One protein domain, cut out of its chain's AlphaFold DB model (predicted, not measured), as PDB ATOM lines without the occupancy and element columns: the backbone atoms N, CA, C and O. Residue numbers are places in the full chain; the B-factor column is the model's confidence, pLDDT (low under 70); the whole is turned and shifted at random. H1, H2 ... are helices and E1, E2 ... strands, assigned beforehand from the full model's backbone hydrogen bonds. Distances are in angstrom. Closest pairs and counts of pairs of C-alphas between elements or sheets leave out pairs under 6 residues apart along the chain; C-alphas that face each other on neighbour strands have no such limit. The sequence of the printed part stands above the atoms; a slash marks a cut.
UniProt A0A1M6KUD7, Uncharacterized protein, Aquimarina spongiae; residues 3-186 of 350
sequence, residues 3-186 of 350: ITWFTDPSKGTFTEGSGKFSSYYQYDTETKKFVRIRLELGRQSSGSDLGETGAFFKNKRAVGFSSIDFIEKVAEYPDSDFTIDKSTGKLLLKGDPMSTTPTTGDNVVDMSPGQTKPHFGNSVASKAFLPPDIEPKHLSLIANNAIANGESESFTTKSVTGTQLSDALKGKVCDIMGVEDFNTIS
ATOM      1  N   ILE A   3     249.416 283.138 332.811       92.62
ATOM      2  CA  ILE A   3     249.115 282.024 331.917       92.62
ATOM      3  C   ILE A   3     250.258 281.815 330.939       92.62
ATOM      4  O   ILE A   3     250.902 282.769 330.486       92.62
ATOM      5  N   THR A   4     250.476 280.562 330.567       94.00
ATOM      6  CA  THR A   4     251.492 280.175 329.595       94.00
ATOM      7  C   THR A   4     250.910 279.241 328.550       94.00
ATOM      8  O   THR A   4     249.921 278.554 328.791       94.00
ATOM      9  N   TRP A   5     251.480 279.260 327.349       93.88
ATOM     10  CA  TRP A   5     251.123 278.307 326.304       93.88
ATOM     11  C   TRP A   5     252.245 278.161 325.282       93.88
ATOM     12  O   TRP A   5     253.101 279.035 325.110       93.88
ATOM     13  N   PHE A   6     252.192 277.059 324.544       91.75
ATOM     14  CA  PHE A   6     253.008 276.836 323.360       91.75
ATOM     15  C   PHE A   6     252.150 276.946 322.111       91.75
ATOM     16  O   PHE A   6     250.949 276.686 322.144       91.75
ATOM     17  N   THR A   7     252.764 277.307 320.989       87.69
ATOM     18  CA  THR A   7     252.074 277.281 319.694       87.69
ATOM     19  C   THR A   7     252.608 276.202 318.776       87.69
ATOM     20  O   THR A   7     253.819 275.972 318.740       87.69
ATOM     21  N   ASP A   8     251.709 275.635 317.974       77.31
ATOM     22  CA  ASP A   8     251.994 274.543 317.052       77.31
ATOM     23  C   ASP A   8     253.004 274.978 315.971       77.31
ATOM     24  O   ASP A   8     252.731 275.906 315.200       77.31
ATOM     25  N   PRO A   9     254.181 274.330 315.882       68.19
ATOM     26  CA  PRO A   9     255.154 274.618 314.833       68.19
ATOM     27  C   PRO A   9     254.778 274.005 313.461       68.19
ATOM     28  O   PRO A   9     255.488 274.239 312.476       68.19
ATOM     29  N   SER A  10     253.683 273.233 313.368       59.19
ATOM     30  CA  SER A  10     253.385 272.268 312.298       59.19
ATOM     31  C   SER A  10     252.342 272.665 311.243       59.19
ATOM     32  O   SER A  10     251.824 271.794 310.540       59.19
ATOM     33  N   LYS A  11     252.160 273.961 310.928       56.72
ATOM     34  CA  LYS A  11     251.663 274.367 309.581       56.72
ATOM     35  C   LYS A  11     252.703 274.021 308.469       56.72
ATOM     36  O   LYS A  11     253.111 274.859 307.671       56.72
ATOM     37  N   GLY A  12     253.184 272.770 308.453       40.84
ATOM     38  CA  GLY A  12     254.199 272.138 307.609       40.84
ATOM     39  C   GLY A  12     254.857 270.958 308.349       40.84
ATOM     40  O   GLY A  12     255.575 271.180 309.317       40.84
ATOM     41  N   THR A  13     254.600 269.735 307.876       39.69
ATOM     42  CA  THR A  13     254.999 268.417 308.419       39.69
ATOM     43  C   THR A  13     256.433 268.317 308.952       39.69
ATOM     44  O   THR A  13     257.383 268.726 308.283       39.69
ATOM     45  N   PHE A  14     256.586 267.684 310.118       49.06
ATOM     46  CA  PHE A  14     257.873 267.365 310.735       49.06
ATOM     47  C   PHE A  14     258.679 266.341 309.928       49.06
ATOM     48  O   PHE A  14     258.141 265.365 309.407       49.06
ATOM     49  N   THR A  15     259.992 266.551 309.894       46.03
ATOM     50  CA  THR A  15     261.019 265.555 309.558       46.03
ATOM     51  C   THR A  15     262.199 265.768 310.506       46.03
ATOM     52  O   THR A  15     262.460 266.894 310.935       46.03
ATOM     53  N   GLU A  16     262.891 264.691 310.866       39.84
ATOM     54  CA  GLU A  16     264.152 264.749 311.610       39.84
ATOM     55  C   GLU A  16     265.135 265.691 310.880       39.84
ATOM     56  O   GLU A  16     265.309 265.590 309.665       39.84
ATOM     57  N   GLY A  17     265.699 266.679 311.590       47.97
ATOM     58  CA  GLY A  17     266.494 267.769 311.001       47.97
ATOM     59  C   GLY A  17     265.728 269.063 310.673       47.97
ATOM     60  O   GLY A  17     266.331 270.015 310.172       47.97
ATOM     61  N   SER A  18     264.422 269.156 310.961       56.22
ATOM     62  CA  SER A  18     263.682 270.421 310.817       56.22
ATOM     63  C   SER A  18     264.095 271.454 311.882       56.22
ATOM     64  O   SER A  18     264.185 271.129 313.061       56.22
ATOM     65  N   GLY A  19     264.308 272.714 311.486       58.97
ATOM     66  CA  GLY A  19     264.642 273.822 312.400       58.97
ATOM     67  C   GLY A  19     263.437 274.507 313.066       58.97
ATOM     68  O   GLY A  19     263.546 275.654 313.497       58.97
ATOM     69  N   LYS A  20     262.257 273.878 313.086       73.19
ATOM     70  CA  LYS A  20     261.024 274.511 313.583       73.19
ATOM     71  C   LYS A  20     260.739 274.089 315.024       73.19
ATOM     72  O   LYS A  20     260.351 272.951 315.244       73.19
ATOM     73  N   PHE A  21     260.876 275.013 315.972       83.38
ATOM     74  CA  PHE A  21     260.516 274.821 317.381       83.38
ATOM     75  C   PHE A  21     259.224 275.557 317.744       83.38
ATOM     76  O   PHE A  21     258.843 276.535 317.092       83.38
ATOM     77  N   SER A  22     258.551 275.092 318.797       87.00
ATOM     78  CA  SER A  22     257.391 275.776 319.371       87.00
ATOM     79  C   SER A  22     257.812 277.123 319.951       87.00
ATOM     80  O   SER A  22     258.808 277.212 320.659       87.00
ATOM     81  N   SER A  23     257.056 278.185 319.673       91.00
ATOM     82  CA  SER A  23     257.198 279.414 320.459       91.00
ATOM     83  C   SER A  23     256.525 279.210 321.816       91.00
ATOM     84  O   SER A  23     255.461 278.593 321.878       91.00
ATOM     85  N   TYR A  24     257.136 279.748 322.866       94.44
ATOM     86  CA  TYR A  24     256.572 279.819 324.209       94.44
ATOM     87  C   TYR A  24     256.009 281.212 324.453       94.44
ATOM     88  O   TYR A  24     256.560 282.210 323.980       94.44
ATOM     89  N   TYR A  25     254.916 281.278 325.192       95.44
ATOM     90  CA  TYR A  25     254.255 282.516 325.542       95.44
ATOM     91  C   TYR A  25     253.969 282.524 327.031       95.44
ATOM     92  O   TYR A  25     253.536 281.517 327.584       95.44
ATOM     93  N   GLN A  26     254.173 283.684 327.641       95.88
ATOM     94  CA  GLN A  26     253.754 283.978 328.997       95.88
ATOM     95  C   GLN A  26     253.003 285.300 328.993       95.88
ATOM     96  O   GLN A  26     253.448 286.290 328.402       95.88
ATOM     97  N   TYR A  27     251.852 285.312 329.644       95.06
ATOM     98  CA  TYR A  27     250.990 286.472 329.730       95.06
ATOM     99  C   TYR A  27     250.452 286.605 331.140       95.06
ATOM    100  O   TYR A  27     249.875 285.677 331.692       95.06
ATOM    101  N   ASP A  28     250.628 287.785 331.704       92.38
ATOM    102  CA  ASP A  28     250.038 288.141 332.977       92.38
ATOM    103  C   ASP A  28     248.689 288.822 332.729       92.38
ATOM    104  O   ASP A  28     248.618 289.887 332.100       92.38
ATOM    105  N   THR A  29     247.605 288.200 333.194       88.56
ATOM    106  CA  THR A  29     246.246 288.703 332.980       88.56
ATOM    107  C   THR A  29     245.973 290.013 333.697       88.56
ATOM    108  O   THR A  29     245.062 290.717 333.263       88.56
ATOM    109  N   GLU A  30     246.749 290.384 334.712       85.62
ATOM    110  CA  GLU A  30     246.536 291.616 335.472       85.62
ATOM    111  C   GLU A  30     247.323 292.754 334.884       85.62
ATOM    112  O   GLU A  30     246.775 293.774 334.460       85.62
ATOM    113  N   THR A  31     248.630 292.545 334.784       88.44
ATOM    114  CA  THR A  31     249.549 293.584 334.330       88.44
ATOM    115  C   THR A  31     249.511 293.751 332.822       88.44
ATOM    116  O   THR A  31     249.977 294.765 332.289       88.44
ATOM    117  N   LYS A  32     248.954 292.758 332.115       92.19
ATOM    118  CA  LYS A  32     248.953 292.661 330.655       92.19
ATOM    119  C   LYS A  32     250.382 292.647 330.085       92.19
ATOM    120  O   LYS A  32     250.584 292.983 328.910       92.19
ATOM    121  N   LYS A  33     251.382 292.314 330.916       94.62
ATOM    122  CA  LYS A  33     252.769 292.077 330.505       94.62
ATOM    123  C   LYS A  33     252.789 290.749 329.742       94.62
ATOM    124  O   LYS A  33     252.303 289.726 330.216       94.62
ATOM    125  N   PHE A  34     253.300 290.792 328.519       95.94
ATOM    126  CA  PHE A  34     253.310 289.670 327.588       95.94
ATOM    127  C   PHE A  34     254.730 289.422 327.109       95.94
ATOM    128  O   PHE A  34     255.413 290.352 326.673       95.94
ATOM    129  N   VAL A  35     255.152 288.164 327.122       96.81
ATOM    130  CA  VAL A  35     256.409 287.729 326.524       96.81
ATOM    131  C   VAL A  35     256.133 286.587 325.570       96.81
ATOM    132  O   VAL A  35     255.529 285.583 325.930       96.81
ATOM    133  N   ARG A  36     256.648 286.725 324.349       95.19
ATOM    134  CA  ARG A  36     256.813 285.607 323.424       95.19
ATOM    135  C   ARG A  36     258.283 285.229 323.374       95.19
ATOM    136  O   ARG A  36     259.085 286.023 322.889       95.19
ATOM    137  N   ILE A  37     258.628 284.008 323.759       95.19
ATOM    138  CA  ILE A  37     259.920 283.415 323.427       95.19
ATOM    139  C   ILE A  37     259.785 282.698 322.088       95.19
ATOM    140  O   ILE A  37     259.157 281.646 321.959       95.19
ATOM    141  N   ARG A  38     260.353 283.308 321.050       91.69
ATOM    142  CA  ARG A  38     260.313 282.783 319.686       91.69
ATOM    143  C   ARG A  38     261.498 281.858 319.458       91.69
ATOM    144  O   ARG A  38     262.639 282.312 319.516       91.69
ATOM    145  N   LEU A  39     261.209 280.606 319.118       89.62
ATOM    146  CA  LEU A  39     262.216 279.572 318.860       89.62
ATOM    147  C   LEU A  39     262.289 279.161 317.373       89.62
ATOM    148  O   LEU A  39     262.969 278.213 317.012       89.62
ATOM    149  N   GLU A  40     261.592 279.865 316.481       83.19
ATOM    150  CA  GLU A  40     261.554 279.549 315.047       83.19
ATOM    151  C   GLU A  40     262.888 279.871 314.342       83.19
ATOM    152  O   GLU A  40     263.270 281.040 314.259       83.19
ATOM    153  N   LEU A  41     263.559 278.867 313.763       81.94
ATOM    154  CA  LEU A  41     264.755 279.068 312.934       81.94
ATOM    155  C   LEU A  41     264.398 279.283 311.457       81.94
ATOM    156  O   LEU A  41     263.343 278.872 310.970       81.94
ATOM    157  N   GLY A  42     265.301 279.917 310.708       76.94
ATOM    158  CA  GLY A  42     265.190 280.081 309.256       76.94
ATOM    159  C   GLY A  42     264.062 281.010 308.787       76.94
ATOM    160  O   GLY A  42     263.784 281.071 307.588       76.94
ATOM    161  N   ARG A  43     263.416 281.748 309.700       77.00
ATOM    162  CA  ARG A  43     262.314 282.665 309.381       77.00
ATOM    163  C   ARG A  43     262.780 283.754 308.408       77.00
ATOM    164  O   ARG A  43     263.813 284.396 308.604       77.00
ATOM    165  N   GLN A  44     262.025 283.966 307.332       75.56
ATOM    166  CA  GLN A  44     262.332 285.036 306.384       75.56
ATOM    167  C   GLN A  44     262.177 286.395 307.065       75.56
ATOM    168  O   GLN A  44     261.216 286.632 307.791       75.56
ATOM    169  N   SER A  45     263.138 287.285 306.825       78.31
ATOM    170  CA  SER A  45     263.080 288.630 307.387       78.31
ATOM    171  C   SER A  45     261.988 289.419 306.664       78.31
ATOM    172  O   SER A  45     261.911 289.370 305.435       78.31
ATOM    173  N   SER A  46     261.152 290.141 307.405       72.81
ATOM    174  CA  SER A  46     260.083 290.966 306.839       72.81
ATOM    175  C   SER A  46     259.980 292.295 307.585       72.81
ATOM    176  O   SER A  46     259.720 292.338 308.785       72.81
ATOM    177  N   GLY A  47     260.224 293.401 306.875       76.50
ATOM    178  CA  GLY A  47     260.251 294.734 307.480       76.50
ATOM    179  C   GLY A  47     261.255 294.818 308.636       76.50
ATOM    180  O   GLY A  47     262.452 294.644 308.426       76.50
ATOM    181  N   SER A  48     260.754 295.079 309.846       72.12
ATOM    182  CA  SER A  48     261.542 295.136 311.084       72.12
ATOM    183  C   SER A  48     261.777 293.773 311.750       72.12
ATOM    184  O   SER A  48     262.514 293.705 312.728       72.12
ATOM    185  N   ASP A  49     261.144 292.695 311.277       76.62
ATOM    186  CA  ASP A  49     261.391 291.338 311.772       76.62
ATOM    187  C   ASP A  49     262.618 290.758 311.064       76.62
ATOM    188  O   ASP A  49     262.553 290.387 309.890       76.62
ATOM    189  N   LEU A  50     263.747 290.673 311.770       80.44
ATOM    190  CA  LEU A  50     264.979 290.092 311.231       80.44
ATOM    191  C   LEU A  50     264.961 288.554 311.223       80.44
ATOM    192  O   LEU A  50     265.848 287.945 310.619       80.44
ATOM    193  N   GLY A  51     263.921 287.929 311.786       79.06
ATOM    194  CA  GLY A  51     263.790 286.474 311.905       79.06
ATOM    195  C   GLY A  51     264.566 285.884 313.085       79.06
ATOM    196  O   GLY A  51     264.769 284.678 313.132       79.06
ATOM    197  N   GLU A  52     265.031 286.727 314.006       87.19
ATOM    198  CA  GLU A  52     265.801 286.331 315.185       87.19
ATOM    199  C   GLU A  52     264.961 285.523 316.181       87.19
ATOM    200  O   GLU A  52     263.743 285.709 316.306       87.19
ATOM    201  N   THR A  53     265.641 284.653 316.929       89.50
ATOM    202  CA  THR A  53     265.074 283.999 318.112       89.50
ATOM    203  C   THR A  53     265.323 284.876 319.330       89.50
ATOM    204  O   THR A  53     266.398 285.465 319.448       89.50
ATOM    205  N   GLY A  54     264.388 284.920 320.268       93.44
ATOM    206  CA  GLY A  54     264.505 285.817 321.415       93.44
ATOM    207  C   GLY A  54     263.268 285.844 322.295       93.44
ATOM    208  O   GLY A  54     262.226 285.298 321.917       93.44
ATOM    209  N   ALA A  55     263.384 286.512 323.437       96.81
ATOM    210  CA  ALA A  55     262.265 286.910 324.279       96.81
ATOM    211  C   ALA A  55     261.765 288.290 323.833       96.81
ATOM    212  O   ALA A  55     262.477 289.286 323.905       96.81
ATOM    213  N   PHE A  56     260.527 288.361 323.358       94.81
ATOM    214  CA  PHE A  56     259.910 289.584 322.857       94.81
ATOM    215  C   PHE A  56     258.859 290.066 323.848       94.81
ATOM    216  O   PHE A  56     257.727 289.579 323.853       94.81
ATOM    217  N   PHE A  57     259.251 291.032 324.673       96.12
ATOM    218  CA  PHE A  57     258.383 291.676 325.646       96.12
ATOM    219  C   PHE A  57     257.461 292.712 324.991       96.12
ATOM    220  O   PHE A  57     257.868 293.518 324.144       96.12
ATOM    221  N   LYS A  58     256.198 292.712 325.419       95.00
ATOM    222  CA  LYS A  58     255.202 293.742 325.134       95.00
ATOM    223  C   LYS A  58     254.469 294.095 326.419       95.00
ATOM    224  O   LYS A  58     253.919 293.231 327.093       95.00
ATOM    225  N   ASN A  59     254.405 295.389 326.704       93.38
ATOM    226  CA  ASN A  59     253.583 295.908 327.785       93.38
ATOM    227  C   ASN A  59     252.156 296.185 327.286       93.38
ATOM    228  O   ASN A  59     251.967 296.583 326.129       93.38
ATOM    229  N   LYS A  60     251.165 296.025 328.168       92.81
ATOM    230  CA  LYS A  60     249.748 296.314 327.904       92.81
ATOM    231  C   LYS A  60     249.192 295.563 326.692       92.81
ATOM    232  O   LYS A  60     248.456 296.145 325.901       92.81
ATOM    233  N   ARG A  61     249.575 294.302 326.486       94.62
ATOM    234  CA  ARG A  61     249.051 293.493 325.377       94.62
ATOM    235  C   ARG A  61     247.705 292.900 325.789       94.62
ATOM    236  O   ARG A  61     247.617 292.288 326.838       94.62
ATOM    237  N   ALA A  62     246.666 293.063 324.981       95.50
ATOM    238  CA  ALA A  62     245.434 292.303 325.148       95.50
ATOM    239  C   ALA A  62     245.561 291.002 324.355       95.50
ATOM    240  O   ALA A  62     245.926 291.049 323.179       95.50
ATOM    241  N   VAL A  63     245.271 289.869 324.988       96.31
ATOM    242  CA  VAL A  63     245.335 288.531 324.383       96.31
ATOM    243  C   VAL A  63     243.964 287.875 324.495       96.31
ATOM    244  O   VAL A  63     243.303 288.002 325.529       96.31
ATOM    245  N   GLY A  64     243.538 287.198 323.433       95.50
ATOM    246  CA  GLY A  64     242.321 286.401 323.388       95.50
ATOM    247  C   GLY A  64     242.513 285.115 322.586       95.50
ATOM    248  O   GLY A  64     243.337 285.057 321.674       95.50
ATOM    249  N   PHE A  65     241.727 284.097 322.917       95.19
ATOM    250  CA  PHE A  65     241.767 282.774 322.292       95.19
ATOM    251  C   PHE A  65     240.426 282.443 321.632       95.19
ATOM    252  O   PHE A  65     239.362 282.860 322.106       95.19
ATOM    253  N   SER A  66     240.470 281.727 320.506       94.12
ATOM    254  CA  SER A  66     239.273 281.265 319.801       94.12
ATOM    255  C   SER A  66     239.567 280.080 318.889       94.12
ATOM    256  O   SER A  66     240.571 280.071 318.187       94.12
ATOM    257  N   SER A  67     238.623 279.151 318.768       92.12
ATOM    258  CA  SER A  67     238.681 278.053 317.796       92.12
ATOM    259  C   SER A  67     238.541 278.498 316.329       92.12
ATOM    260  O   SER A  67     238.656 277.687 315.410       92.12
ATOM    261  N   ILE A  68     238.286 279.785 316.074       91.00
ATOM    262  CA  ILE A  68     238.174 280.359 314.728       91.00
ATOM    263  C   ILE A  68     239.573 280.555 314.124       91.00
ATOM    264  O   ILE A  68     240.401 281.253 314.706       91.00
ATOM    265  N   ASP A  69     239.837 280.004 312.932       87.31
ATOM    266  CA  ASP A  69     241.013 280.393 312.131       87.31
ATOM    267  C   ASP A  69     240.722 281.722 311.416       87.31
ATOM    268  O   ASP A  69     240.138 281.773 310.329       87.31
ATOM    269  N   PHE A  70     241.091 282.826 312.069       86.19
ATOM    270  CA  PHE A  70     240.883 284.180 311.551       86.19
ATOM    271  C   PHE A  70     241.715 284.488 310.299       86.19
ATOM    272  O   PHE A  70     241.348 285.381 309.536       86.19
ATOM    273  N   ILE A  71     242.797 283.737 310.046       81.00
ATOM    274  CA  ILE A  71     243.607 283.895 308.833       81.00
ATOM    275  C   ILE A  71     242.824 283.361 307.631       81.00
ATOM    276  O   ILE A  71     242.758 284.020 306.593       81.00
ATOM    277  N   GLU A  72     242.184 282.199 307.774       83.50
ATOM    278  CA  GLU A  72     241.343 281.623 306.716       83.50
ATOM    279  C   GLU A  72     240.003 282.359 306.561       83.50
ATOM    280  O   GLU A  72     239.461 282.448 305.457       83.50
ATOM    281  N   LYS A  73     239.479 282.930 307.652       86.06
ATOM    282  CA  LYS A  73     238.166 283.591 307.698       86.06
ATOM    283  C   LYS A  73     238.221 285.120 307.718       86.06
ATOM    284  O   LYS A  73     237.270 285.761 308.163       86.06
ATOM    285  N   VAL A  74     239.281 285.722 307.182       82.69
ATOM    286  CA  VAL A  74     239.488 287.184 307.206       82.69
ATOM    287  C   VAL A  74     238.316 287.992 306.621       82.69
ATOM    288  O   VAL A  74     238.047 289.107 307.055       82.69
ATOM    289  N   ALA A  75     237.575 287.434 305.655       82.31
ATOM    290  CA  ALA A  75     236.404 288.095 305.071       82.31
ATOM    291  C   ALA A  75     235.176 288.124 306.007       82.31
ATOM    292  O   ALA A  75     234.324 288.996 305.864       82.31
ATOM    293  N   GLU A  76     235.071 287.173 306.940       91.38
ATOM    294  CA  GLU A  76     233.980 287.064 307.925       91.38
ATOM    295  C   GLU A  76     234.290 287.843 309.220       91.38
ATOM    296  O   GLU A  76     233.371 288.268 309.932       91.38
ATOM    297  N   TYR A  77     235.584 288.040 309.492       89.94
ATOM    298  CA  TYR A  77     236.124 288.713 310.673       89.94
ATOM    299  C   TYR A  77     237.208 289.723 310.263       89.94
ATOM    300  O   TYR A  77     238.400 289.449 310.429       89.94
ATOM    301  N   PRO A  78     236.824 290.872 309.681       92.19
ATOM    302  CA  PRO A  78     237.774 291.934 309.368       92.19
ATOM    303  C   PRO A  78     238.453 292.479 310.633       92.19
ATOM    304  O   PRO A  78     237.869 292.473 311.714       92.19
ATOM    305  N   ASP A  79     239.647 293.060 310.476       94.19
ATOM    306  CA  ASP A  79     240.421 293.683 311.568       94.19
ATOM    307  C   ASP A  79     239.588 294.657 312.434       94.19
ATOM    308  O   ASP A  79     239.834 294.789 313.630       94.19
ATOM    309  N   SER A  80     238.583 295.323 311.847       93.62
ATOM    310  CA  SER A  80     237.685 296.262 312.535       93.62
ATOM    311  C   SER A  80     236.786 295.632 313.598       93.62
ATOM    312  O   SER A  80     236.239 296.358 314.425       93.62
ATOM    313  N   ASP A  81     236.615 294.311 313.574       95.19
ATOM    314  CA  ASP A  81     235.816 293.595 314.567       95.19
ATOM    315  C   ASP A  81     236.560 293.437 315.898       95.19
ATOM    316  O   ASP A  81     235.940 293.104 316.909       95.19
ATOM    317  N   PHE A  82     237.870 293.691 315.920       96.69
ATOM    318  CA  PHE A  82     238.710 293.526 317.096       96.69
ATOM    319  C   PHE A  82     238.942 294.865 317.791       96.69
ATOM    320  O   PHE A  82     239.429 295.828 317.198       96.69
ATOM    321  N   THR A  83     238.624 294.932 319.083       96.12
ATOM    322  CA  THR A  83     238.854 296.127 319.913       96.12
ATOM    323  C   THR A  83     239.377 295.740 321.294       96.12
ATOM    324  O   THR A  83     239.345 294.574 321.669       96.12
ATOM    325  N   ILE A  84     239.905 296.706 322.050       96.19
ATOM    326  CA  ILE A  84     240.297 296.499 323.452       96.19
ATOM    327  C   ILE A  84     239.323 297.273 324.327       96.19
ATOM    328  O   ILE A  84     239.139 298.481 324.138       96.19
ATOM    329  N   ASP A  85     238.725 296.583 325.290       94.56
ATOM    330  CA  ASP A  85     237.891 297.209 326.304       94.56
ATOM    331  C   ASP A  85     238.734 298.178 327.147       94.56
ATOM    332  O   ASP A  85     239.748 297.803 327.735       94.56
ATOM    333  N   LYS A  86     238.321 299.446 327.212       90.94
ATOM    334  CA  LYS A  86     239.091 300.492 327.905       90.94
ATOM    335  C   LYS A  86     239.098 300.339 329.424       90.94
ATOM    336  O   LYS A  86     240.005 300.867 330.058       90.94
ATOM    337  N   SER A  87     238.083 299.690 329.988       89.50
ATOM    338  CA  SER A  87     237.918 299.530 331.433       89.50
ATOM    339  C   SER A  87     238.629 298.287 331.959       89.50
ATOM    340  O   SER A  87     239.237 298.337 333.020       89.50
ATOM    341  N   THR A  88     238.607 297.192 331.197       89.31
ATOM    342  CA  THR A  88     239.137 295.887 331.623       89.31
ATOM    343  C   THR A  88     240.431 295.488 330.912       89.31
ATOM    344  O   THR A  88     241.093 294.527 331.308       89.31
ATOM    345  N   GLY A  89     240.788 296.170 329.820       91.06
ATOM    346  CA  GLY A  89     241.935 295.817 328.981       91.06
ATOM    347  C   GLY A  89     241.781 294.482 328.241       91.06
ATOM    348  O   GLY A  89     242.771 293.955 327.736       91.06
ATOM    349  N   LYS A  90     240.573 293.904 328.200       93.31
ATOM    350  CA  LYS A  90     240.295 292.632 327.516       93.31
ATOM    351  C   LYS A  90     240.167 292.830 326.007       93.31
ATOM    352  O   LYS A  90     239.695 293.871 325.550       93.31
ATOM    353  N   LEU A  91     240.573 291.817 325.242       95.75
ATOM    354  CA  LEU A  91     240.359 291.780 323.798       95.75
ATOM    355  C   LEU A  91     238.895 291.422 323.511       95.75
ATOM    356  O   LEU A  91     238.362 290.475 324.089       95.75
ATOM    357  N   LEU A  92     238.264 292.187 322.627       96.69
ATOM    358  CA  LEU A  92     236.878 292.017 322.220       96.69
ATOM    359  C   LEU A  92     236.809 291.620 320.745       96.69
ATOM    360  O   LEU A  92     237.514 292.204 319.920       96.69
ATOM    361  N   LEU A  93     235.900 290.706 320.417       96.31
ATOM    362  CA  LEU A  93     235.486 290.367 319.060       96.31
ATOM    363  C   LEU A  93     234.028 290.792 318.879       96.31
ATOM    364  O   LEU A  93     233.151 290.304 319.582       96.31
ATOM    365  N   LYS A  94     233.756 291.712 317.948       95.31
ATOM    366  CA  LYS A  94     232.412 292.278 317.700       95.31
ATOM    367  C   LYS A  94     231.748 292.858 318.964       95.31
ATOM    368  O   LYS A  94     230.529 292.919 319.056       95.31
ATOM    369  N   GLY A  95     232.564 293.330 319.909       94.94
ATOM    370  CA  GLY A  95     232.126 293.887 321.194       94.94
ATOM    371  C   GLY A  95     232.053 292.878 322.342       94.94
ATOM    372  O   GLY A  95     231.978 293.304 323.490       94.94
ATOM    373  N   ASP A  96     232.153 291.577 322.062       96.62
ATOM    374  CA  ASP A  96     232.104 290.530 323.082       96.62
ATOM    375  C   ASP A  96     233.515 290.137 323.549       96.62
ATOM    376  O   ASP A  96     234.425 290.021 322.721       96.62
ATOM    377  N   PRO A  97     233.739 289.919 324.857       95.88
ATOM    378  CA  PRO A  97     235.048 289.537 325.370       95.88
ATOM    379  C   PRO A  97     235.474 288.159 324.858       95.88
ATOM    380  O   PRO A  97     234.732 287.182 324.960       95.88
ATOM    381  N   MET A  98     236.699 288.079 324.340       95.44
ATOM    382  CA  MET A  98     237.314 286.814 323.941       95.44
ATOM    383  C   MET A  98     237.752 285.997 325.165       95.44
ATOM    384  O   MET A  98     237.982 286.548 326.245       95.44
ATOM    385  N   SER A  99     237.907 284.680 324.981       93.69
ATOM    386  CA  SER A  99     238.458 283.799 326.017       93.69
ATOM    387  C   SER A  99     239.863 284.250 326.409       93.69
ATOM    388  O   SER A  99     240.668 284.577 325.539       93.69
ATOM    389  N   THR A 100     240.172 284.229 327.704       89.06
ATOM    390  CA  THR A 100     241.524 284.450 328.241       89.06
ATOM    391  C   THR A 100     242.230 283.149 328.607       89.06
ATOM    392  O   THR A 100     243.368 283.194 329.059       89.06
ATOM    393  N   THR A 101     241.576 282.003 328.421       89.19
ATOM    394  CA  THR A 101     242.131 280.687 328.743       89.19
ATOM    395  C   THR A 101     242.588 280.005 327.454       89.19
ATOM    396  O   THR A 101     241.759 279.828 326.554       89.19
ATOM    397  N   PRO A 102     243.872 279.628 327.339       90.62
ATOM    398  CA  PRO A 102     244.376 278.924 326.173       90.62
ATOM    399  C   PRO A 102     243.827 277.494 326.157       90.62
ATOM    400  O   PRO A 102     244.036 276.736 327.100       90.62
ATOM    401  N   THR A 103     243.158 277.107 325.070       90.62
ATOM    402  CA  THR A 103     242.757 275.712 324.828       90.62
ATOM    403  C   THR A 103     243.513 275.177 323.621       90.62
ATOM    404  O   THR A 103     243.672 275.884 322.631       90.62
ATOM    405  N   THR A 104     243.973 273.922 323.672       88.50
ATOM    406  CA  THR A 104     244.613 273.270 322.513       88.50
ATOM    407  C   THR A 104     243.764 273.443 321.251       88.50
ATOM    408  O   THR A 104     242.576 273.126 321.245       88.50
ATOM    409  N   GLY A 105     244.396 273.895 320.167       87.25
ATOM    410  CA  GLY A 105     243.752 274.150 318.880       87.25
ATOM    411  C   GLY A 105     243.160 275.554 318.729       87.25
ATOM    412  O   GLY A 105     242.902 275.959 317.595       87.25
ATOM    413  N   ASP A 106     243.003 276.323 319.810       91.81
ATOM    414  CA  ASP A 106     242.582 277.718 319.704       91.81
ATOM    415  C   ASP A 106     243.657 278.552 319.008       91.81
ATOM    416  O   ASP A 106     244.849 278.438 319.287       91.81
ATOM    417  N   ASN A 107     243.230 279.444 318.126       90.31
ATOM    418  CA  ASN A 107     244.064 280.487 317.560       90.31
ATOM    419  C   ASN A 107     244.200 281.643 318.543       90.31
ATOM    420  O   ASN A 107     243.242 282.055 319.204       90.31
ATOM    421  N   VAL A 108     245.417 282.174 318.607       91.81
ATOM    422  CA  VAL A 108     245.761 283.296 319.472       91.81
ATOM    423  C   VAL A 108     245.541 284.587 318.705       91.81
ATOM    424  O   VAL A 108     246.023 284.743 317.581       91.81
ATOM    425  N   VAL A 109     244.853 285.533 319.327       94.38
ATOM    426  CA  VAL A 109     244.734 286.899 318.831       94.38
ATOM    427  C   VAL A 109     245.294 287.833 319.880       94.38
ATOM    428  O   VAL A 109     244.925 287.756 321.049       94.38
ATOM    429  N   ASP A 110     246.184 288.728 319.474       94.56
ATOM    430  CA  ASP A 110     246.764 289.692 320.393       94.56
ATOM    431  C   ASP A 110     246.910 291.081 319.775       94.56
ATOM    432  O   ASP A 110     247.200 291.256 318.590       94.56
ATOM    433  N   MET A 111     246.688 292.109 320.591       94.50
ATOM    434  CA  MET A 111     246.665 293.495 320.137       94.50
ATOM    435  C   MET A 111     247.151 294.442 321.231       94.50
ATOM    436  O   MET A 111     246.919 294.224 322.417       94.50
ATOM    437  N   SER A 112     247.844 295.510 320.842       94.00
ATOM    438  CA  SER A 112     248.226 296.587 321.760       94.00
ATOM    439  C   SER A 112     247.238 297.753 321.658       94.00
ATOM    440  O   SER A 112     246.713 298.012 320.571       94.00
ATOM    441  N   PRO A 113     247.017 298.510 322.747       91.31
ATOM    442  CA  PRO A 113     246.221 299.728 322.733       91.31
ATOM    443  C   PRO A 113     246.627 300.671 321.598       91.31
ATOM    444  O   PRO A 113     247.810 300.937 321.385       91.31
ATOM    445  N   GLY A 114     245.632 301.169 320.864       88.12
ATOM    446  CA  GLY A 114     245.831 302.073 319.729       88.12
ATOM    447  C   GLY A 114     246.193 301.390 318.405       88.12
ATOM    448  O   GLY A 114     246.246 302.072 317.384       88.12
ATOM    449  N   GLN A 115     246.407 300.071 318.380       89.81
ATOM    450  CA  GLN A 115     246.523 299.340 317.120       89.81
ATOM    451  C   GLN A 115     245.147 299.145 316.480       89.81
ATOM    452  O   GLN A 115     244.152 298.929 317.163       89.81
ATOM    453  N   THR A 116     245.114 299.210 315.151       87.31
ATOM    454  CA  THR A 116     243.914 298.958 314.337       87.31
ATOM    455  C   THR A 116     243.966 297.608 313.627       87.31
ATOM    456  O   THR A 116     243.110 297.325 312.798       87.31
ATOM    457  N   LYS A 117     245.029 296.832 313.863       90.38
ATOM    458  CA  LYS A 117     245.253 295.526 313.255       90.38
ATOM    459  C   LYS A 117     245.632 294.536 314.351       90.38
ATOM    460  O   LYS A 117     246.693 294.734 314.959       90.38
ATOM    461  N   PRO A 118     244.802 293.521 314.622       92.81
ATOM    462  CA  PRO A 118     245.184 292.442 315.516       92.81
ATOM    463  C   PRO A 118     246.341 291.638 314.911       92.81
ATOM    464  O   PRO A 118     246.513 291.557 313.692       92.81
ATOM    465  N   HIS A 119     247.159 291.046 315.773       90.62
ATOM    466  CA  HIS A 119     248.094 290.004 315.382       90.62
ATOM    467  C   HIS A 119     247.409 288.648 315.559       90.62
ATOM    468  O   HIS A 119     246.833 288.376 316.611       90.62
ATOM    469  N   PHE A 120     247.480 287.811 314.526       89.50
ATOM    470  CA  PHE A 120     246.976 286.443 314.549       89.50
ATOM    471  C   PHE A 120     248.158 285.491 314.722       89.50
ATOM    472  O   PHE A 120     248.977 285.320 313.815       89.50
ATOM    473  N   GLY A 121     248.275 284.928 315.920       82.31
ATOM    474  CA  GLY A 121     249.282 283.934 316.257       82.31
ATOM    475  C   GLY A 121     248.937 282.546 315.718       82.31
ATOM    476  O   GLY A 121     247.833 282.279 315.250       82.31
ATOM    477  N   ASN A 122     249.914 281.645 315.811       83.69
ATOM    478  CA  ASN A 122     249.692 280.220 315.573       83.69
ATOM    479  C   ASN A 122     248.774 279.634 316.656       83.69
ATOM    480  O   ASN A 122     248.672 280.186 317.753       83.69
ATOM    481  N   SER A 123     248.139 278.502 316.356       88.44
ATOM    482  CA  SER A 123     247.244 277.821 317.288       88.44
ATOM    483  C   SER A 123     247.993 277.267 318.502       88.44
ATOM    484  O   SER A 123     249.162 276.885 318.396       88.44
ATOM    485  N   VAL A 124     247.319 277.210 319.649       90.19
ATOM    486  CA  VAL A 124     247.822 276.609 320.888       90.19
ATOM    487  C   VAL A 124     248.089 275.120 320.660       90.19
ATOM    488  O   VAL A 124     247.228 274.395 320.156       90.19
ATOM    489  N   ALA A 125     249.282 274.662 321.028       86.31
ATOM    490  CA  ALA A 125     249.691 273.270 320.896       86.31
ATOM    491  C   ALA A 125     249.393 272.469 322.164       86.31
ATOM    492  O   ALA A 125     249.584 272.964 323.269       86.31
ATOM    493  N   SER A 126     249.039 271.194 321.989       80.19
ATOM    494  CA  SER A 126     248.991 270.218 323.086       80.19
ATOM    495  C   SER A 126     250.366 269.688 323.487       80.19
ATOM    496  O   SER A 126     250.499 269.070 324.535       80.19
ATOM    497  N   LYS A 127     251.389 269.871 322.644       78.75
ATOM    498  CA  LYS A 127     252.766 269.441 322.914       78.75
ATOM    499  C   LYS A 127     253.757 270.503 322.474       78.75
ATOM    500  O   LYS A 127     253.641 271.048 321.376       78.75
ATOM    501  N   ALA A 128     254.754 270.749 323.316       83.62
ATOM    502  CA  ALA A 128     255.861 271.636 323.007       83.62
ATOM    503  C   ALA A 128     256.989 270.854 322.327       83.62
ATOM    504  O   ALA A 128     257.433 269.815 322.816       83.62
ATOM    505  N   PHE A 129     257.479 271.376 321.209       84.31
ATOM    506  CA  PHE A 129     258.697 270.899 320.567       84.31
ATOM    507  C   PHE A 129     259.821 271.899 320.823       84.31
ATOM    508  O   PHE A 129     259.809 273.008 320.278       84.31
ATOM    509  N   LEU A 130     260.762 271.516 321.684       88.12
ATOM    510  CA  LEU A 130     261.795 272.394 322.225       88.12
ATOM    511  C   LEU A 130     263.194 271.999 321.734       88.12
ATOM    512  O   LEU A 130     263.406 270.857 321.320       88.12
ATOM    513  N   PRO A 131     264.159 272.936 321.756       88.56
ATOM    514  CA  PRO A 131     265.564 272.604 321.570       88.56
ATOM    515  C   PRO A 131     266.034 271.552 322.591       88.56
ATOM    516  O   PRO A 131     265.480 271.495 323.690       88.56
ATOM    517  N   PRO A 132     267.061 270.743 322.267       86.06
ATOM    518  CA  PRO A 132     267.577 269.716 323.173       86.06
ATOM    519  C   PRO A 132     267.892 270.266 324.570       86.06
ATOM    520  O   PRO A 132     268.447 271.361 324.678       86.06
ATOM    521  N   ASP A 133     267.549 269.510 325.612       90.25
ATOM    522  CA  ASP A 133     267.753 269.841 327.036       90.25
ATOM    523  C   ASP A 133     267.096 271.152 327.519       90.25
ATOM    524  O   ASP A 133     267.392 271.644 328.611       90.25
ATOM    525  N   ILE A 134     266.215 271.754 326.715       93.94
ATOM    526  CA  ILE A 134     265.402 272.897 327.124       93.94
ATOM    527  C   ILE A 134     264.021 272.398 327.535       93.94
ATOM    528  O   ILE A 134     263.352 271.679 326.800       93.94
ATOM    529  N   GLU A 135     263.584 272.846 328.704       93.62
ATOM    530  CA  GLU A 135     262.306 272.514 329.319       93.62
ATOM    531  C   GLU A 135     261.492 273.799 329.546       93.62
ATOM    532  O   GLU A 135     262.075 274.893 329.585       93.62
ATOM    533  N   PRO A 136     260.162 273.708 329.731       93.88
ATOM    534  CA  PRO A 136     259.313 274.878 329.959       93.88
ATOM    535  C   PRO A 136     259.776 275.762 331.128       93.88
ATOM    536  O   PRO A 136     259.870 276.974 330.952       93.88
ATOM    537  N   LYS A 137     260.198 275.184 332.261       94.75
ATOM    538  CA  LYS A 137     260.786 275.913 333.404       94.75
ATOM    539  C   LYS A 137     261.928 276.876 333.033       94.75
ATOM    540  O   LYS A 137     262.012 277.974 333.583       94.75
ATOM    541  N   HIS A 138     262.783 276.509 332.071       97.31
ATOM    542  CA  HIS A 138     263.870 277.371 331.587       97.31
ATOM    543  C   HIS A 138     263.319 278.585 330.831       97.31
ATOM    544  O   HIS A 138     263.829 279.696 330.957       97.31
ATOM    545  N   LEU A 139     262.248 278.380 330.061       97.31
ATOM    546  CA  LEU A 139     261.568 279.434 329.314       97.31
ATOM    547  C   LEU A 139     260.784 280.362 330.250       97.31
ATOM    548  O   LEU A 139     260.841 281.575 330.057       97.31
ATOM    549  N   SER A 140     260.151 279.830 331.301       96.31
ATOM    550  CA  SER A 140     259.508 280.630 332.354       96.31
ATOM    551  C   SER A 140     260.512 281.549 333.063       96.31
ATOM    552  O   SER A 140     260.242 282.736 333.233       96.31
ATOM    553  N   LEU A 141     261.717 281.055 333.399       96.75
ATOM    554  CA  LEU A 141     262.790 281.882 333.985       96.75
ATOM    555  C   LEU A 141     263.164 283.064 333.081       96.75
ATOM    556  O   LEU A 141     263.275 284.205 333.541       96.75
ATOM    557  N   ILE A 142     263.357 282.785 331.792       97.88
ATOM    558  CA  ILE A 142     263.707 283.787 330.780       97.88
ATOM    559  C   ILE A 142     262.562 284.792 330.596       97.88
ATOM    560  O   ILE A 142     262.807 285.997 330.514       97.88
ATOM    561  N   ALA A 143     261.313 284.324 330.554       97.19
ATOM    562  CA  ALA A 143     260.143 285.180 330.400       97.19
ATOM    563  C   ALA A 143     259.946 286.099 331.611       97.19
ATOM    564  O   ALA A 143     259.789 287.305 331.425       97.19
ATOM    565  N   ASN A 144     260.054 285.570 332.831       95.19
ATOM    566  CA  ASN A 144     260.033 286.363 334.060       95.19
ATOM    567  C   ASN A 144     261.137 287.429 334.065       95.19
ATOM    568  O   ASN A 144     260.880 288.577 334.415       95.19
ATOM    569  N   ASN A 145     262.349 287.087 333.614       95.38
ATOM    570  CA  ASN A 145     263.445 288.051 333.513       95.38
ATOM    571  C   ASN A 145     263.141 289.176 332.505       95.38
ATOM    572  O   ASN A 145     263.372 290.348 332.791       95.38
ATOM    573  N   ALA A 146     262.573 288.846 331.341       96.06
ATOM    574  CA  ALA A 146     262.148 289.847 330.357       96.06
ATOM    575  C   ALA A 146     261.013 290.746 330.888       96.06
ATOM    576  O   ALA A 146     260.998 291.945 330.615       96.06
ATOM    577  N   ILE A 147     260.084 290.188 331.674       93.94
ATOM    578  CA  ILE A 147     259.002 290.924 332.351       93.94
ATOM    579  C   ILE A 147     259.559 291.892 333.396       93.94
ATOM    580  O   ILE A 147     259.144 293.051 333.411       93.94
ATOM    581  N   ALA A 148     260.487 291.429 334.236       91.12
ATOM    582  CA  ALA A 148     261.107 292.230 335.288       91.12
ATOM    583  C   ALA A 148     261.910 293.404 334.709       91.12
ATOM    584  O   ALA A 148     261.795 294.532 335.183       91.12
ATOM    585  N   ASN A 149     262.658 293.165 333.627       92.19
ATOM    586  CA  ASN A 149     263.440 294.211 332.962       92.19
ATOM    587  C   ASN A 149     262.591 295.099 332.038       92.19
ATOM    588  O   ASN A 149     263.002 296.203 331.693       92.19
ATOM    589  N   GLY A 150     261.408 294.638 331.621       93.94
ATOM    590  CA  GLY A 150     260.560 295.343 330.661       93.94
ATOM    591  C   GLY A 150     261.170 295.433 329.257       93.94
ATOM    592  O   GLY A 150     260.862 296.364 328.507       93.94
ATOM    593  N   GLU A 151     262.026 294.478 328.891       94.56
ATOM    594  CA  GLU A 151     262.868 294.534 327.693       94.56
ATOM    595  C   GLU A 151     262.746 293.275 326.827       94.56
ATOM    596  O   GLU A 151     262.468 292.175 327.299       94.56
ATOM    597  N   SER A 152     262.930 293.458 325.515       94.62
ATOM    598  CA  SER A 152     263.079 292.342 324.575       94.62
ATOM    599  C   SER A 152     264.555 292.018 324.389       94.62
ATOM    600  O   SER A 152     265.371 292.929 324.290       94.62
ATOM    601  N   GLU A 153     264.878 290.741 324.233       94.00
ATOM    602  CA  GLU A 153     266.242 290.268 324.025       94.00
ATOM    603  C   GLU A 153     266.295 289.264 322.867       94.00
ATOM    604  O   GLU A 153     265.515 288.310 322.821       94.00
ATOM    605  N   SER A 154     267.234 289.463 321.939       92.75
ATOM    606  CA  SER A 154     267.544 288.489 320.888       92.75
ATOM    607  C   SER A 154     268.643 287.547 321.377       92.75
ATOM    608  O   SER A 154     269.688 287.992 321.840       92.75
ATOM    609  N   PHE A 155     268.432 286.240 321.233       91.19
ATOM    610  CA  PHE A 155     269.414 285.223 321.627       91.19
ATOM    611  C   PHE A 155     270.336 284.846 320.475       91.19
ATOM    612  O   PHE A 155     271.543 284.719 320.649       91.19
ATOM    613  N   THR A 156     269.766 284.649 319.284       89.00
ATOM    614  CA  THR A 156     270.515 284.190 318.115       89.00
ATOM    615  C   THR A 156     269.938 284.748 316.819       89.00
ATOM    616  O   THR A 156     268.774 285.153 316.739       89.00
ATOM    617  N   THR A 157     270.764 284.742 315.772       86.06
ATOM    618  CA  THR A 157     270.310 285.018 314.404       86.06
ATOM    619  C   THR A 157     269.513 283.837 313.841       86.06
ATOM    620  O   THR A 157     269.672 282.698 314.264       86.06
ATOM    621  N   LYS A 158     268.709 284.073 312.800       80.44
ATOM    622  CA  LYS A 158     267.857 283.042 312.177       80.44
ATOM    623  C   LYS A 158     268.576 281.819 311.587       80.44
ATOM    624  O   LYS A 158     267.909 280.847 311.250       80.44
ATOM    625  N   SER A 159     269.889 281.884 311.352       81.88
ATOM    626  CA  SER A 159     270.653 280.863 310.614       81.88
ATOM    627  C   SER A 159     271.397 279.866 311.507       81.88
ATOM    628  O   SER A 159     272.230 279.118 310.999       81.88
ATOM    629  N   VAL A 160     271.146 279.875 312.817       84.06
ATOM    630  CA  VAL A 160     271.769 278.928 313.749       84.06
ATOM    631  C   VAL A 160     271.117 277.543 313.688       84.06
ATOM    632  O   VAL A 160     270.004 277.385 313.184       84.06
ATOM    633  N   THR A 161     271.812 276.527 314.199       85.94
ATOM    634  CA  THR A 161     271.265 275.176 314.392       85.94
ATOM    635  C   THR A 161     270.434 275.079 315.675       85.94
ATOM    636  O   THR A 161     270.526 275.930 316.558       85.94
ATOM    637  N   GLY A 162     269.655 274.001 315.822       84.25
ATOM    638  CA  GLY A 162     268.924 273.725 317.065       84.25
ATOM    639  C   GLY A 162     269.832 273.588 318.293       84.25
ATOM    640  O   GLY A 162     269.490 274.090 319.358       84.25
ATOM    641  N   THR A 163     271.017 272.991 318.135       89.12
ATOM    642  CA  THR A 163     272.030 272.906 319.201       89.12
ATOM    643  C   THR A 163     272.549 274.284 319.591       89.12
ATOM    644  O   THR A 163     272.564 274.612 320.766       89.12
ATOM    645  N   GLN A 164     272.885 275.134 318.616       91.12
ATOM    646  CA  GLN A 164     273.343 276.499 318.892       91.12
ATOM    647  C   GLN A 164     272.265 277.351 319.580       91.12
ATOM    648  O   GLN A 164     272.589 278.185 320.421       91.12
ATOM    649  N   LEU A 165     270.986 277.141 319.241       91.00
ATOM    650  CA  LEU A 165     269.871 277.766 319.953       91.00
ATOM    651  C   LEU A 165     269.758 277.244 321.395       91.00
ATOM    652  O   LEU A 165     269.582 278.047 322.306       91.00
ATOM    653  N   SER A 166     269.878 275.928 321.607       93.44
ATOM    654  CA  SER A 166     269.899 275.332 322.950       93.44
ATOM    655  C   SER A 166     271.035 275.912 323.797       93.44
ATOM    656  O   SER A 166     270.776 276.407 324.890       93.44
ATOM    657  N   ASP A 167     272.260 275.964 323.267       95.38
ATOM    658  CA  ASP A 167     273.422 276.522 323.969       95.38
ATOM    659  C   ASP A 167     273.204 277.992 324.359       95.38
ATOM    660  O   ASP A 167     273.520 278.395 325.478       95.38
ATOM    661  N   ALA A 168     272.601 278.792 323.471       96.31
ATOM    662  CA  ALA A 168     272.266 280.184 323.768       96.31
ATOM    663  C   ALA A 168     271.214 280.308 324.885       96.31
ATOM    664  O   ALA A 168     271.356 281.149 325.771       96.31
ATOM    665  N   LEU A 169     270.180 279.460 324.875       97.12
ATOM    666  CA  LEU A 169     269.153 279.434 325.922       97.12
ATOM    667  C   LEU A 169     269.730 278.978 327.268       97.12
ATOM    668  O   LEU A 169     269.454 279.610 328.283       97.12
ATOM    669  N   LYS A 170     270.576 277.940 327.282       98.06
ATOM    670  CA  LYS A 170     271.303 277.497 328.483       98.06
ATOM    671  C   LYS A 170     272.176 278.614 329.045       98.06
ATOM    672  O   LYS A 170     272.114 278.877 330.240       98.06
ATOM    673  N   GLY A 171     272.907 279.324 328.181       97.81
ATOM    674  CA  GLY A 171     273.679 280.508 328.562       97.81
ATOM    675  C   GLY A 171     272.815 281.587 329.219       97.81
ATOM    676  O   GLY A 171     273.191 282.117 330.257       97.81
ATOM    677  N   LYS A 172     271.611 281.850 328.694       97.75
ATOM    678  CA  LYS A 172     270.669 282.798 329.317       97.75
ATOM    679  C   LYS A 172     270.168 282.340 330.680       97.75
ATOM    680  O   LYS A 172     270.052 283.156 331.590       97.75
ATOM    681  N   VAL A 173     269.888 281.047 330.841       98.19
ATOM    682  CA  VAL A 173     269.538 280.488 332.152       98.19
ATOM    683  C   VAL A 173     270.706 280.665 333.125       98.19
ATOM    684  O   VAL A 173     270.496 281.159 334.226       98.19
ATOM    685  N   CYS A 174     271.934 280.347 332.714       98.25
ATOM    686  CA  CYS A 174     273.147 280.572 333.501       98.25
ATOM    687  C   CYS A 174     273.319 282.041 333.919       98.25
ATOM    688  O   CYS A 174     273.537 282.300 335.102       98.25
ATOM    689  N   ASP A 175     273.135 282.991 332.993       97.62
ATOM    690  CA  ASP A 175     273.192 284.435 333.265       97.62
ATOM    691  C   ASP A 175     272.182 284.839 334.358       97.62
ATOM    692  O   ASP A 175     272.536 285.511 335.326       97.62
ATOM    693  N   ILE A 176     270.923 284.395 334.230       97.19
ATOM    694  CA  ILE A 176     269.838 284.693 335.185       97.19
ATOM    695  C   ILE A 176     270.110 284.061 336.557       97.19
ATOM    696  O   ILE A 176     269.789 284.647 337.598       97.19
ATOM    697  N   MET A 177     270.680 282.856 336.559       97.62
ATOM    698  CA  MET A 177     271.000 282.089 337.763       97.62
ATOM    699  C   MET A 177     272.317 282.531 338.417       97.62
ATOM    700  O   MET A 177     272.550 282.203 339.580       97.62
ATOM    701  N   GLY A 178     273.162 283.288 337.711       97.19
ATOM    702  CA  GLY A 178     274.471 283.727 338.193       97.19
ATOM    703  C   GLY A 178     275.491 282.589 338.319       97.19
ATOM    704  O   GLY A 178     276.288 282.593 339.257       97.19
ATOM    705  N   VAL A 179     275.459 281.609 337.410       97.44
ATOM    706  CA  VAL A 179     276.372 280.447 337.395       97.44
ATOM    707  C   VAL A 179     277.029 280.269 336.025       97.44
ATOM    708  O   VAL A 179     276.514 280.760 335.028       97.44
ATOM    709  N   GLU A 180     278.153 279.551 335.956       95.19
ATOM    710  CA  GLU A 180     278.900 279.349 334.698       95.19
ATOM    711  C   GLU A 180     278.501 278.078 333.926       95.19
ATOM    712  O   GLU A 180     278.644 278.039 332.706       95.19
ATOM    713  N   ASP A 181     278.013 277.037 334.610       96.12
ATOM    714  CA  ASP A 181     277.679 275.741 334.001       96.12
ATOM    715  C   ASP A 181     276.215 275.377 334.246       96.12
ATOM    716  O   ASP A 181     275.775 275.187 335.383       96.12
ATOM    717  N   PHE A 182     275.479 275.227 333.150       97.12
ATOM    718  CA  PHE A 182     274.069 274.862 333.140       97.12
ATOM    719  C   PHE A 182     273.794 273.551 333.882       97.12
ATOM    720  O   PHE A 182     272.799 273.438 334.590       97.12
ATOM    721  N   ASN A 183     274.705 272.580 333.794       95.88
ATOM    722  CA  ASN A 183     274.517 271.256 334.397       95.88
ATOM    723  C   ASN A 183     274.656 271.261 335.927       95.88
ATOM    724  O   ASN A 183     274.400 270.245 336.571       95.88
ATOM    725  N   THR A 184     275.078 272.383 336.515       96.62
ATOM    726  CA  THR A 184     275.140 272.555 337.973       96.62
ATOM    727  C   THR A 184     273.825 273.052 338.570       96.62
ATOM    728  O   THR A 184     273.680 273.056 339.790       96.62
ATOM    729  N   ILE A 185     272.872 273.456 337.726       97.44
ATOM    730  CA  ILE A 185     271.589 274.014 338.142       97.44
ATOM    731  C   ILE A 185     270.618 272.870 338.420       97.44
ATOM    732  O   ILE A 185     270.297 272.086 337.528       97.44
ATOM    733  N   SER A 186     270.120 272.783 339.653       96.75
ATOM    734  CA  SER A 186     269.076 271.820 340.005       96.75
ATOM    735  C   SER A 186     267.668 272.401 339.829       96.75
ATOM    736  O   SER A 186     267.464 273.616 339.863       96.75
TER     737      SER A 186
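What this domain is: This is residues 3 to 186 of the 350 residues of an uncharacterized protein of Aquimarina spongiae (UniProt A0A1M6KUD7). A twisted five-strand sheet has helix H1 packed slantwise over one face, with H2 near the sheet's E10 end. On the other side of this sheet from H1, towards its E1 edge, comes a smaller three-strand sheet, E5 E8 E9, with the tiny hairpin E6 E7 beyond it at the far end of the longest axis. The 184 printed residues hold ten named strands and two named helices, in the order E1 to E9, H1, E10, H2; both sheets are antiparallel, the larger ordered E1 E2 E3 E4 E10. The class is mixed, helices and strands, with 77 residues in named elements, under half. The whole is compact, with a radius of gyration of the C-alphas of 16.8 A and spans of 51 by 36 by 31 A.

Where its parts are: Find C-alpha 3 at (249.115, 282.024, 331.917), where E1, residues 3 to 7, begins. Next come E2, 23 to 28, 16.9 A long, E3, 34 to 38, and E4, 53 to 58, 15.5 A long. Read on through E5, 62 to 66, E6, 82 to 84, E7, 91 to 93, E8, 107 to 111, and E9, 119 to 123. H1, 136 to 149, starts at C-alpha (259.313, 274.878, 329.959) and spans 20.0 A; E10 is 153 to 156. H2, 162 to 177, spans 22.4 A and ends at C-alpha (271.000, 282.089, 337.763).

How they stand to each other: Begin with the meander E1 E2 E3 E4, each strand the antiparallel neighbour of the one before: look for N 5 and O 25 at 3.1 A, N 26 and O 35 at 2.9 A, and N 36 and O 56 at 3.1 A. E10 adds N 55 and O 153, 2.9 A. H1 is on this sheet at a height of 8.3 A; the closest C-alphas to E3 are Val 35 and Ala 143, 6.0 A. H2's closest C-alphas to E10 are Phe 155 and Ala 168, 6.2 A. H1 and H2 touch, by residues 172 to 176 of H2 alone, at a steep tilt of 56 degrees, the same way; His 138 and Val 173 have the closest C-alphas, 6.5 A. In both helices every O i to N i+4 pair is within hydrogen-bond range. In the second sheet, N 64 and O 109 are 2.8 A apart, and the hairpin E8 E9 has N 121 and O 108 at 2.8 A. The hairpin E6 E7 has N 92 and O 83 at 2.8 A; C-alphas 62 and 91 are the closest of E5 and E7, 5.3 A. The closest C-alphas of E1 and E9 are Thr 7 and Ser 123, 5.4 A.

The domain as a whole: The C-alphas farthest apart, Ala 75 and Thr 184, are 53.1 A apart. The printed part has no cut. The long links are E1 to E2, E3 to E4, E5 to E6, E7 to E8 and E9 to H1. Confidence is low, under 70, at residues 9 to 19.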